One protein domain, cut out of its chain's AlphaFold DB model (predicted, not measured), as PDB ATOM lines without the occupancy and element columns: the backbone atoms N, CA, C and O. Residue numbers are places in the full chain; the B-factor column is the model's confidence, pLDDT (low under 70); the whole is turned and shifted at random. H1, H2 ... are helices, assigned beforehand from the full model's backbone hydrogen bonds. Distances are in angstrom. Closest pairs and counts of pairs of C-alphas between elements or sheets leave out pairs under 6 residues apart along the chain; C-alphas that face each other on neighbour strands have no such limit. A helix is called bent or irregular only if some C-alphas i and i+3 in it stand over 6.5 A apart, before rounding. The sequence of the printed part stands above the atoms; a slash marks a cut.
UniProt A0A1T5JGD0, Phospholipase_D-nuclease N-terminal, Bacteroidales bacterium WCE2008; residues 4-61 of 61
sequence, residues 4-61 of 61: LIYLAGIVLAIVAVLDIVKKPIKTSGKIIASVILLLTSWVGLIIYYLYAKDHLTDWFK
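AT A GLANCE: This is residues 4 to 61 of the 61 residues of the protein "Phospholipase_D-nuclease N-terminal" of Bacteroidales bacterium WCE2008 (UniProt A0A1T5JGD0). Three helices stand side by side in a small up-and-down bundle, a rod in outline, with their centres in a triangle. The longest helix, H1, runs along the rod, H2 folds back beside it, and H3 turns again to run the same way as H1, packing on both but with a kink in its course. The printed part has 58 residues, with three named helices in the order H1, H2, H3 and no named strand; the class is all helix. The whole is compact, with a radius of gyration of the C-alphas of 10.8 A, and the C-alphas span 36 by 17 by 17 A.

HOW THE PARTS SIT: H1, residues 4 to 22, touches H2, residues 27 to 40, with its residues 13 to 21 alone. The closest C-alphas of these two, those of Ile 20 and Lys 30, are 6.0 A apart. They run opposite ways at a shallow tilt of 13 degrees and form a helical hairpin. H3, residues 43 to 59, touches H1 with its residues 45 to 49 alone, and H1 touches H3 with its residues 9 to 16 alone. Their closest C-alphas are those of Ala 13 and Leu 45, 6.5 A apart. H1 and H3 run the same way at a shallow tilt of 7 degrees. H2 touches H3 through residues 36 to 38 of H2 and 44 to 48 of H3. The closest C-alphas there, those of Leu 37 and Gly 44, are 4.9 A apart. H2 and H3 run opposite ways at a shallow tilt of 18 degrees and form a second helical hairpin. In H1 and H2 every O i to N i+4 pair is within hydrogen-bond range; in H3 it is 8 of 13.

IN THESE COORDINATES: H1 is 27.0 A long from C-alpha 4 at (140.772, -50.057, -10.256) to C-alpha 22 at (133.114, -29.580, 5.620). H2 is 20.5 A long from C-alpha 27 to C-alpha 40. H3 is 19.9 A long from C-alpha 43 to C-alpha 59 at (138.467, -35.088, 19.073). H3 is irregular, with C-alphas 50 and 53 being 7.1 A apart, and its line is a rough one. It has a kink of 71 degrees near residue 53.

THE WHOLE: The two C-alphas farthest apart are those of Leu 4 and Lys 61, at 36.1 A. The printed part has no cut, and Lys 61 is the chain's last residue. The links from H1 to H2, with 4 residues, and from H2 to H3, with 2 residues, are both tight. The mean pLDDT of the printed part is 77.6, and residues 57, 60 and 61 are under 70.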
ATOM      1  N   LEU A   4     142.131 -50.373 -10.729       79.06
ATOM      2  CA  LEU A   4     140.772 -50.057 -10.256       79.06
ATOM      3  C   LEU A   4     140.712 -49.850  -8.741       79.06
ATOM      4  O   LEU A   4     140.062 -48.930  -8.256       79.06
ATOM      5  N   ILE A   5     141.433 -50.708  -8.018       81.06
ATOM      6  CA  ILE A   5     141.591 -50.658  -6.568       81.06
ATOM      7  C   ILE A   5     142.226 -49.310  -6.225       81.06
ATOM      8  O   ILE A   5     141.582 -48.496  -5.575       81.06
ATOM      9  N   TYR A   6     143.395 -48.999  -6.795       79.06
ATOM     10  CA  TYR A   6     144.091 -47.723  -6.586       79.06
ATOM     11  C   TYR A   6     143.215 -46.487  -6.867       79.06
ATOM     12  O   TYR A   6     143.186 -45.560  -6.058       79.06
ATOM     13  N   LEU A   7     142.445 -46.500  -7.962       82.31
ATOM     14  CA  LEU A   7     141.513 -45.422  -8.302       82.31
ATOM     15  C   LEU A   7     140.418 -45.249  -7.238       82.31
ATOM     16  O   LEU A   7     140.133 -44.125  -6.831       82.31
ATOM     17  N   ALA A   8     139.842 -46.350  -6.749       82.75
ATOM     18  CA  ALA A   8     138.844 -46.318  -5.682       82.75
ATOM     19  C   ALA A   8     139.424 -45.761  -4.370       82.75
ATOM     20  O   ALA A   8     138.769 -44.964  -3.699       82.75
ATOM     21  N   GLY A   9     140.671 -46.111  -4.038       80.81
ATOM     22  CA  GLY A   9     141.388 -45.550  -2.889       80.81
ATOM     23  C   GLY A   9     141.575 -44.033  -2.996       80.81
ATOM     24  O   GLY A   9     141.311 -43.310  -2.039       80.81
ATOM     25  N   ILE A  10     141.940 -43.530  -4.179       80.88
ATOM     26  CA  ILE A  10     142.066 -42.084  -4.424       80.88
ATOM     27  C   ILE A  10     140.719 -41.375  -4.256       80.88
ATOM     28  O   ILE A  10     140.648 -40.348  -3.582       80.88
ATOM     29  N   VAL A  11     139.641 -41.918  -4.832       84.19
ATOM     30  CA  VAL A  11     138.299 -41.326  -4.711       84.19
ATOM     31  C   VAL A  11     137.871 -41.258  -3.242       84.19
ATOM     32  O   VAL A  11     137.421 -40.209  -2.784       84.19
ATOM     33  N   LEU A  12     138.075 -42.335  -2.480       83.75
ATOM     34  CA  LEU A  12     137.782 -42.372  -1.045       83.75
ATOM     35  C   LEU A  12     138.619 -41.362  -0.250       83.75
ATOM     36  O   LEU A  12     138.088 -40.726   0.659       83.75
ATOM     37  N   ALA A  13     139.891 -41.164  -0.605       82.50
ATOM     38  CA  ALA A  13     140.749 -40.174   0.042       82.50
ATOM     39  C   ALA A  13     140.260 -38.744  -0.190       82.50
ATOM     40  O   ALA A  13     140.163 -37.963   0.756       82.50
ATOM     41  N   ILE A  14     139.877 -38.415  -1.425       81.88
ATOM     42  CA  ILE A  14     139.322 -37.100  -1.761       81.88
ATOM     43  C   ILE A  14     138.016 -36.868  -0.992       81.88
ATOM     44  O   ILE A  14     137.831 -35.805  -0.401       81.88
ATOM     45  N   VAL A  15     137.130 -37.869  -0.941       82.69
ATOM     46  CA  VAL A  15     135.870 -37.786  -0.187       82.69
ATOM     47  C   VAL A  15     136.130 -37.594   1.308       82.69
ATOM     48  O   VAL A  15     135.507 -36.725   1.914       82.69
ATOM     49  N   ALA A  16     137.073 -38.334   1.898       82.06
ATOM     50  CA  ALA A  16     137.434 -38.196   3.308       82.06
ATOM     51  C   ALA A  16     137.973 -36.793   3.629       82.06
ATOM     52  O   ALA A  16     137.530 -36.172   4.593       82.06
ATOM     53  N   VAL A  17     138.862 -36.245   2.793       78.56
ATOM     54  CA  VAL A  17     139.378 -34.877   2.965       78.56
ATOM     55  C   VAL A  17     138.260 -33.841   2.835       78.56
ATOM     56  O   VAL A  17     138.195 -32.909   3.633       78.56
ATOM     57  N   LEU A  18     137.339 -34.005   1.881       79.62
ATOM     58  CA  LEU A  18     136.187 -33.110   1.742       79.62
ATOM     59  C   LEU A  18     135.246 -33.180   2.955       79.62
ATOM     60  O   LEU A  18     134.733 -32.146   3.379       79.62
ATOM     61  N   ASP A  19     135.039 -34.366   3.530       81.56
ATOM     62  CA  ASP A  19     134.240 -34.573   4.744       81.56
ATOM     63  C   ASP A  19     134.897 -33.874   5.958       81.56
ATOM     64  O   ASP A  19     134.242 -33.096   6.656       81.56
ATOM     65  N   ILE A  20     136.224 -34.011   6.121       76.44
ATOM     66  CA  ILE A  20     137.031 -33.279   7.120       76.44
ATOM     67  C   ILE A  20     136.898 -31.759   6.939       76.44
ATOM     68  O   ILE A  20     136.700 -31.022   7.906       76.44
ATOM     69  N   VAL A  21     137.015 -31.260   5.703       75.56
ATOM     70  CA  VAL A  21     136.962 -29.819   5.405       75.56
ATOM     71  C   VAL A  21     135.567 -29.239   5.633       75.56
ATOM     72  O   VAL A  21     135.469 -28.095   6.080       75.56
ATOM     73  N   LYS A  22     134.502 -30.007   5.380       76.56
ATOM     74  CA  LYS A  22     133.114 -29.580   5.620       76.56
ATOM     75  C   LYS A  22     132.724 -29.577   7.098       76.56
ATOM     76  O   LYS A  22     131.816 -28.838   7.468       76.56
ATOM     77  N   LYS A  23     133.393 -30.356   7.953       76.38
ATOM     78  CA  LYS A  23     133.132 -30.331   9.399       76.38
ATOM     79  C   LYS A  23     133.589 -28.992  10.024       76.38
ATOM     80  O   LYS A  23     134.655 -28.471   9.663       76.38
ATOM     81  N   PRO A  24     132.823 -28.430  10.983       71.12
ATOM     82  CA  PRO A  24     133.157 -27.191  11.694       71.12
ATOM     83  C   PRO A  24     134.205 -27.438  12.797       71.12
ATOM     84  O   PRO A  24     133.987 -27.137  13.964       71.12
ATOM     85  N   ILE A  25     135.336 -28.036  12.429       72.31
ATOM     86  CA  ILE A  25     136.476 -28.341  13.306       72.31
ATOM     87  C   ILE A  25     137.620 -27.351  13.072       72.31
ATOM     88  O   ILE A  25     137.757 -26.787  11.979       72.31
ATOM     89  N   LYS A  26     138.460 -27.157  14.096       74.06
ATOM     90  CA  LYS A  26     139.625 -26.256  14.051       74.06
ATOM     91  C   LYS A  26     140.570 -26.622  12.901       74.06
ATOM     92  O   LYS A  26     140.798 -27.798  12.616       74.06
ATOM     93  N   THR A  27     141.184 -25.612  12.282       73.56
ATOM     94  CA  THR A  27     142.098 -25.764  11.133       73.56
ATOM     95  C   THR A  27     143.228 -26.764  11.402       73.56
ATOM     96  O   THR A  27     143.549 -27.568  10.531       73.56
ATOM     97  N   SER A  28     143.767 -26.800  12.626       71.56
ATOM     98  CA  SER A  28     144.804 -27.762  13.027       71.56
ATOM     99  C   SER A  28     144.329 -29.218  12.964       71.56
ATOM    100  O   SER A  28     145.078 -30.086  12.523       71.56
ATOM    101  N   GLY A  29     143.071 -29.488  13.327       74.75
ATOM    102  CA  GLY A  29     142.491 -30.830  13.255       74.75
ATOM    103  C   GLY A  29     142.290 -31.321  11.827       74.75
ATOM    104  O   GLY A  29     142.537 -32.488  11.531       74.75
ATOM    105  N   LYS A  30     141.956 -30.406  10.908       78.25
ATOM    106  CA  LYS A  30     141.864 -30.719   9.476       78.25
ATOM    107  C   LYS A  30     143.209 -31.162   8.903       78.25
ATOM    108  O   LYS A  30     143.263 -32.128   8.146       78.25
ATOM    109  N   ILE A  31     144.288 -30.477   9.288       80.12
ATOM    110  CA  ILE A  31     145.644 -30.779   8.814       80.12
ATOM    111  C   ILE A  31     146.100 -32.139   9.351       80.12
ATOM    112  O   ILE A  31     146.517 -32.988   8.570       80.12
ATOM    113  N   ILE A  32     145.957 -32.379  10.657       79.94
ATOM    114  CA  ILE A  32     146.386 -33.632  11.301       79.94
ATOM    115  C   ILE A  32     145.625 -34.833  10.726       79.94
ATOM    116  O   ILE A  32     146.244 -35.830  10.355       79.94
ATOM    117  N   ALA A  33     144.300 -34.722  10.584       78.94
ATOM    118  CA  ALA A  33     143.473 -35.786  10.023       78.94
ATOM    119  C   ALA A  33     143.847 -36.100   8.565       78.94
ATOM    120  O   ALA A  33     143.960 -37.268   8.202       78.94
ATOM    121  N   SER A  34     144.102 -35.072   7.748       77.94
ATOM    122  CA  SER A  34     144.525 -35.246   6.354       77.94
ATOM    123  C   SER A  34     145.910 -35.897   6.250       77.94
ATOM    124  O   SER A  34     146.097 -36.844   5.490       77.94
ATOM    125  N   VAL A  35     146.874 -35.462   7.069       81.56
ATOM    126  CA  VAL A  35     148.238 -36.018   7.086       81.56
ATOM    127  C   VAL A  35     148.234 -37.494   7.495       81.56
ATOM    128  O   VAL A  35     148.865 -38.306   6.825       81.56
ATOM    129  N   ILE A  36     147.487 -37.865   8.539       80.12
ATOM    130  CA  ILE A  36     147.347 -39.263   8.983       80.12
ATOM    131  C   ILE A  36     146.686 -40.136   7.914       80.12
ATOM    132  O   ILE A  36     147.123 -41.269   7.680       80.12
ATOM    133  N   LEU A  37     145.664 -39.605   7.240       81.25
ATOM    134  CA  LEU A  37     144.978 -40.295   6.153       81.25
ATOM    135  C   LEU A  37     145.936 -40.574   4.986       81.25
ATOM    136  O   LEU A  37     145.990 -41.704   4.501       81.25
ATOM    137  N   LEU A  38     146.735 -39.576   4.587       75.06
ATOM    138  CA  LEU A  38     147.737 -39.714   3.526       75.06
ATOM    139  C   LEU A  38     148.861 -40.690   3.902       75.06
ATOM    140  O   LEU A  38     149.230 -41.526   3.080       75.06
ATOM    141  N   LEU A  39     149.382 -40.620   5.134       76.56
ATOM    142  CA  LEU A  39     150.457 -41.504   5.613       76.56
ATOM    143  C   LEU A  39     150.044 -42.978   5.634       76.56
ATOM    144  O   LEU A  39     150.864 -43.859   5.394       76.56
ATOM    145  N   THR A  40     148.768 -43.247   5.904       77.31
ATOM    146  CA  THR A  40     148.262 -44.611   6.096       77.31
ATOM    147  C   THR A  40     147.663 -45.197   4.801       77.31
ATOM    148  O   THR A  40     147.276 -46.366   4.762       77.31
ATOM    149  N   SER A  41     147.639 -44.411   3.715       72.31
ATOM    150  CA  SER A  41     147.303 -44.773   2.329       72.31
ATOM    151  C   SER A  41     145.944 -45.466   2.128       72.31
ATOM    152  O   SER A  41     144.987 -44.838   1.689       72.31
ATOM    153  N   TRP A  42     145.839 -46.757   2.441       74.56
ATOM    154  CA  TRP A  42     144.639 -47.585   2.260       74.56
ATOM    155  C   TRP A  42     143.986 -47.961   3.578       74.56
ATOM    156  O   TRP A  42     142.779 -47.817   3.765       74.56
ATOM    157  N   VAL A  43     144.809 -48.396   4.526       75.44
ATOM    158  CA  VAL A  43     144.368 -48.744   5.875       75.44
ATOM    159  C   VAL A  43     143.827 -47.496   6.585       75.44
ATOM    160  O   VAL A  43     142.836 -47.575   7.304       75.44
ATOM    161  N   GLY A  44     144.390 -46.321   6.281       77.75
ATOM    162  CA  GLY A  44     143.914 -45.033   6.789       77.75
ATOM    163  C   GLY A  44     142.484 -44.717   6.390       77.75
ATOM    164  O   GLY A  44     141.721 -44.215   7.207       77.75
ATOM    165  N   LEU A  45     142.103 -45.055   5.156       79.50
ATOM    166  CA  LEU A  45     140.753 -44.827   4.643       79.50
ATOM    167  C   LEU A  45     139.733 -45.723   5.336       79.50
ATOM    168  O   LEU A  45     138.657 -45.256   5.697       79.50
ATOM    169  N   ILE A  46     140.090 -46.989   5.557       79.75
ATOM    170  CA  ILE A  46     139.235 -47.955   6.251       79.75
ATOM    171  C   ILE A  46     139.007 -47.507   7.699       79.75
ATOM    172  O   ILE A  46     137.864 -47.415   8.143       79.75
ATOM    173  N   ILE A  47     140.079 -47.158   8.417       78.44
ATOM    174  CA  ILE A  47     139.994 -46.670   9.802       78.44
ATOM    175  C   ILE A  47     139.225 -45.344   9.864       78.44
ATOM    176  O   ILE A  47     138.424 -45.126  10.775       78.44
ATOM    177  N   TYR A  48     139.420 -44.466   8.877       79.94
ATOM    178  CA  TYR A  48     138.691 -43.209   8.798       79.94
ATOM    179  C   TYR A  48     137.186 -43.439   8.667       79.94
ATOM    180  O   TYR A  48     136.415 -42.881   9.443       79.94
ATOM    181  N   TYR A  49     136.770 -44.282   7.722       76.38
ATOM    182  CA  TYR A  49     135.353 -44.525   7.462       76.38
ATOM    183  C   TYR A  49     134.657 -45.296   8.585       76.38
ATOM    184  O   TYR A  49     133.490 -45.028   8.853       76.38
ATOM    185  N   LEU A  50     135.354 -46.233   9.236       81.00
ATOM    186  CA  LEU A  50     134.778 -47.074  10.290       81.00
ATOM    187  C   LEU A  50     134.794 -46.428  11.678       81.00
ATOM    188  O   LEU A  50     133.959 -46.777  12.506       81.00
ATOM    189  N   TYR A  51     135.740 -45.527  11.956       79.94
ATOM    190  CA  TYR A  51     135.954 -45.020  13.315       79.94
ATOM    191  C   TYR A  51     136.155 -43.508  13.371       79.94
ATOM    192  O   TYR A  51     135.440 -42.813  14.097       79.94
ATOM    193  N   ALA A  52     137.108 -42.972  12.600       78.62
ATOM    194  CA  ALA A  52     137.494 -41.571  12.756       78.62
ATOM    195  C   ALA A  52     136.381 -40.605  12.324       78.62
ATOM    196  O   ALA A  52     136.210 -39.574  12.956       78.62
ATOM    197  N   LYS A  53     135.586 -40.922  11.296       79.88
ATOM    198  CA  LYS A  53     134.541 -40.031  10.761       79.88
ATOM    199  C   LYS A  53     133.574 -39.511  11.834       79.88
ATOM    200  O   LYS A  53     133.245 -38.320  11.825       79.88
ATOM    201  N   ASP A  54     133.139 -40.382  12.742       78.50
ATOM    202  CA  ASP A  54     132.239 -40.025  13.844       78.50
ATOM    203  C   ASP A  54     132.986 -39.294  14.970       78.50
ATOM    204  O   ASP A  54     132.550 -38.243  15.434       78.50
ATOM    205  N   HIS A  55     134.177 -39.775  15.333       77.75
ATOM    206  CA  HIS A  55     134.950 -39.255  16.465       77.75
ATOM    207  C   HIS A  55     135.726 -37.965  16.161       77.75
ATOM    208  O   HIS A  55     136.100 -37.240  17.077       77.75
ATOM    209  N   LEU A  56     135.949 -37.633  14.887       74.25
ATOM    210  CA  LEU A  56     136.733 -36.470  14.461       74.25
ATOM    211  C   LEU A  56     136.162 -35.146  14.950       74.25
ATOM    212  O   LEU A  56     136.919 -34.235  15.273       74.25
ATOM    213  N   THR A  57     134.838 -35.026  14.992       69.19
ATOM    214  CA  THR A  57     134.190 -33.808  15.486       69.19
ATOM    215  C   THR A  57     134.406 -33.638  16.990       69.19
ATOM    216  O   THR A  57     134.570 -32.513  17.451       69.19
ATOM    217  N   ASP A  58     134.444 -34.739  17.741       75.00
ATOM    218  CA  ASP A  58     134.629 -34.732  19.194       75.00
ATOM    219  C   ASP A  58     136.105 -34.516  19.569       75.00
ATOM    220  O   ASP A  58     136.433 -33.654  20.381       75.00
ATOM    221  N   TRP A  59     137.018 -35.210  18.882       73.06
ATOM    222  CA  TRP A  59     138.467 -35.088  19.073       73.06
ATOM    223  C   TRP A  59     139.022 -33.708  18.716       73.06
ATOM    224  O   TRP A  59     140.012 -33.276  19.305       73.06
ATOM    225  N   PHE A  60     138.414 -33.023  17.744       68.38
ATOM    226  CA  PHE A  60     138.884 -31.726  17.248       68.38
ATOM    227  C   PHE A  60     137.936 -30.554  17.547       68.38
ATOM    228  O   PHE A  60     138.005 -29.524  16.861       68.38
ATOM    229  N   LYS A  61     137.083 -30.703  18.567       60.44
ATOM    230  CA  LYS A  61     136.241 -29.633  19.124       60.44
ATOM    231  C   LYS A  61     137.057 -28.403  19.566       60.44
ATOM    232  O   LYS A  61     138.207 -28.519  20.053       60.44
TER     233      LYS A  61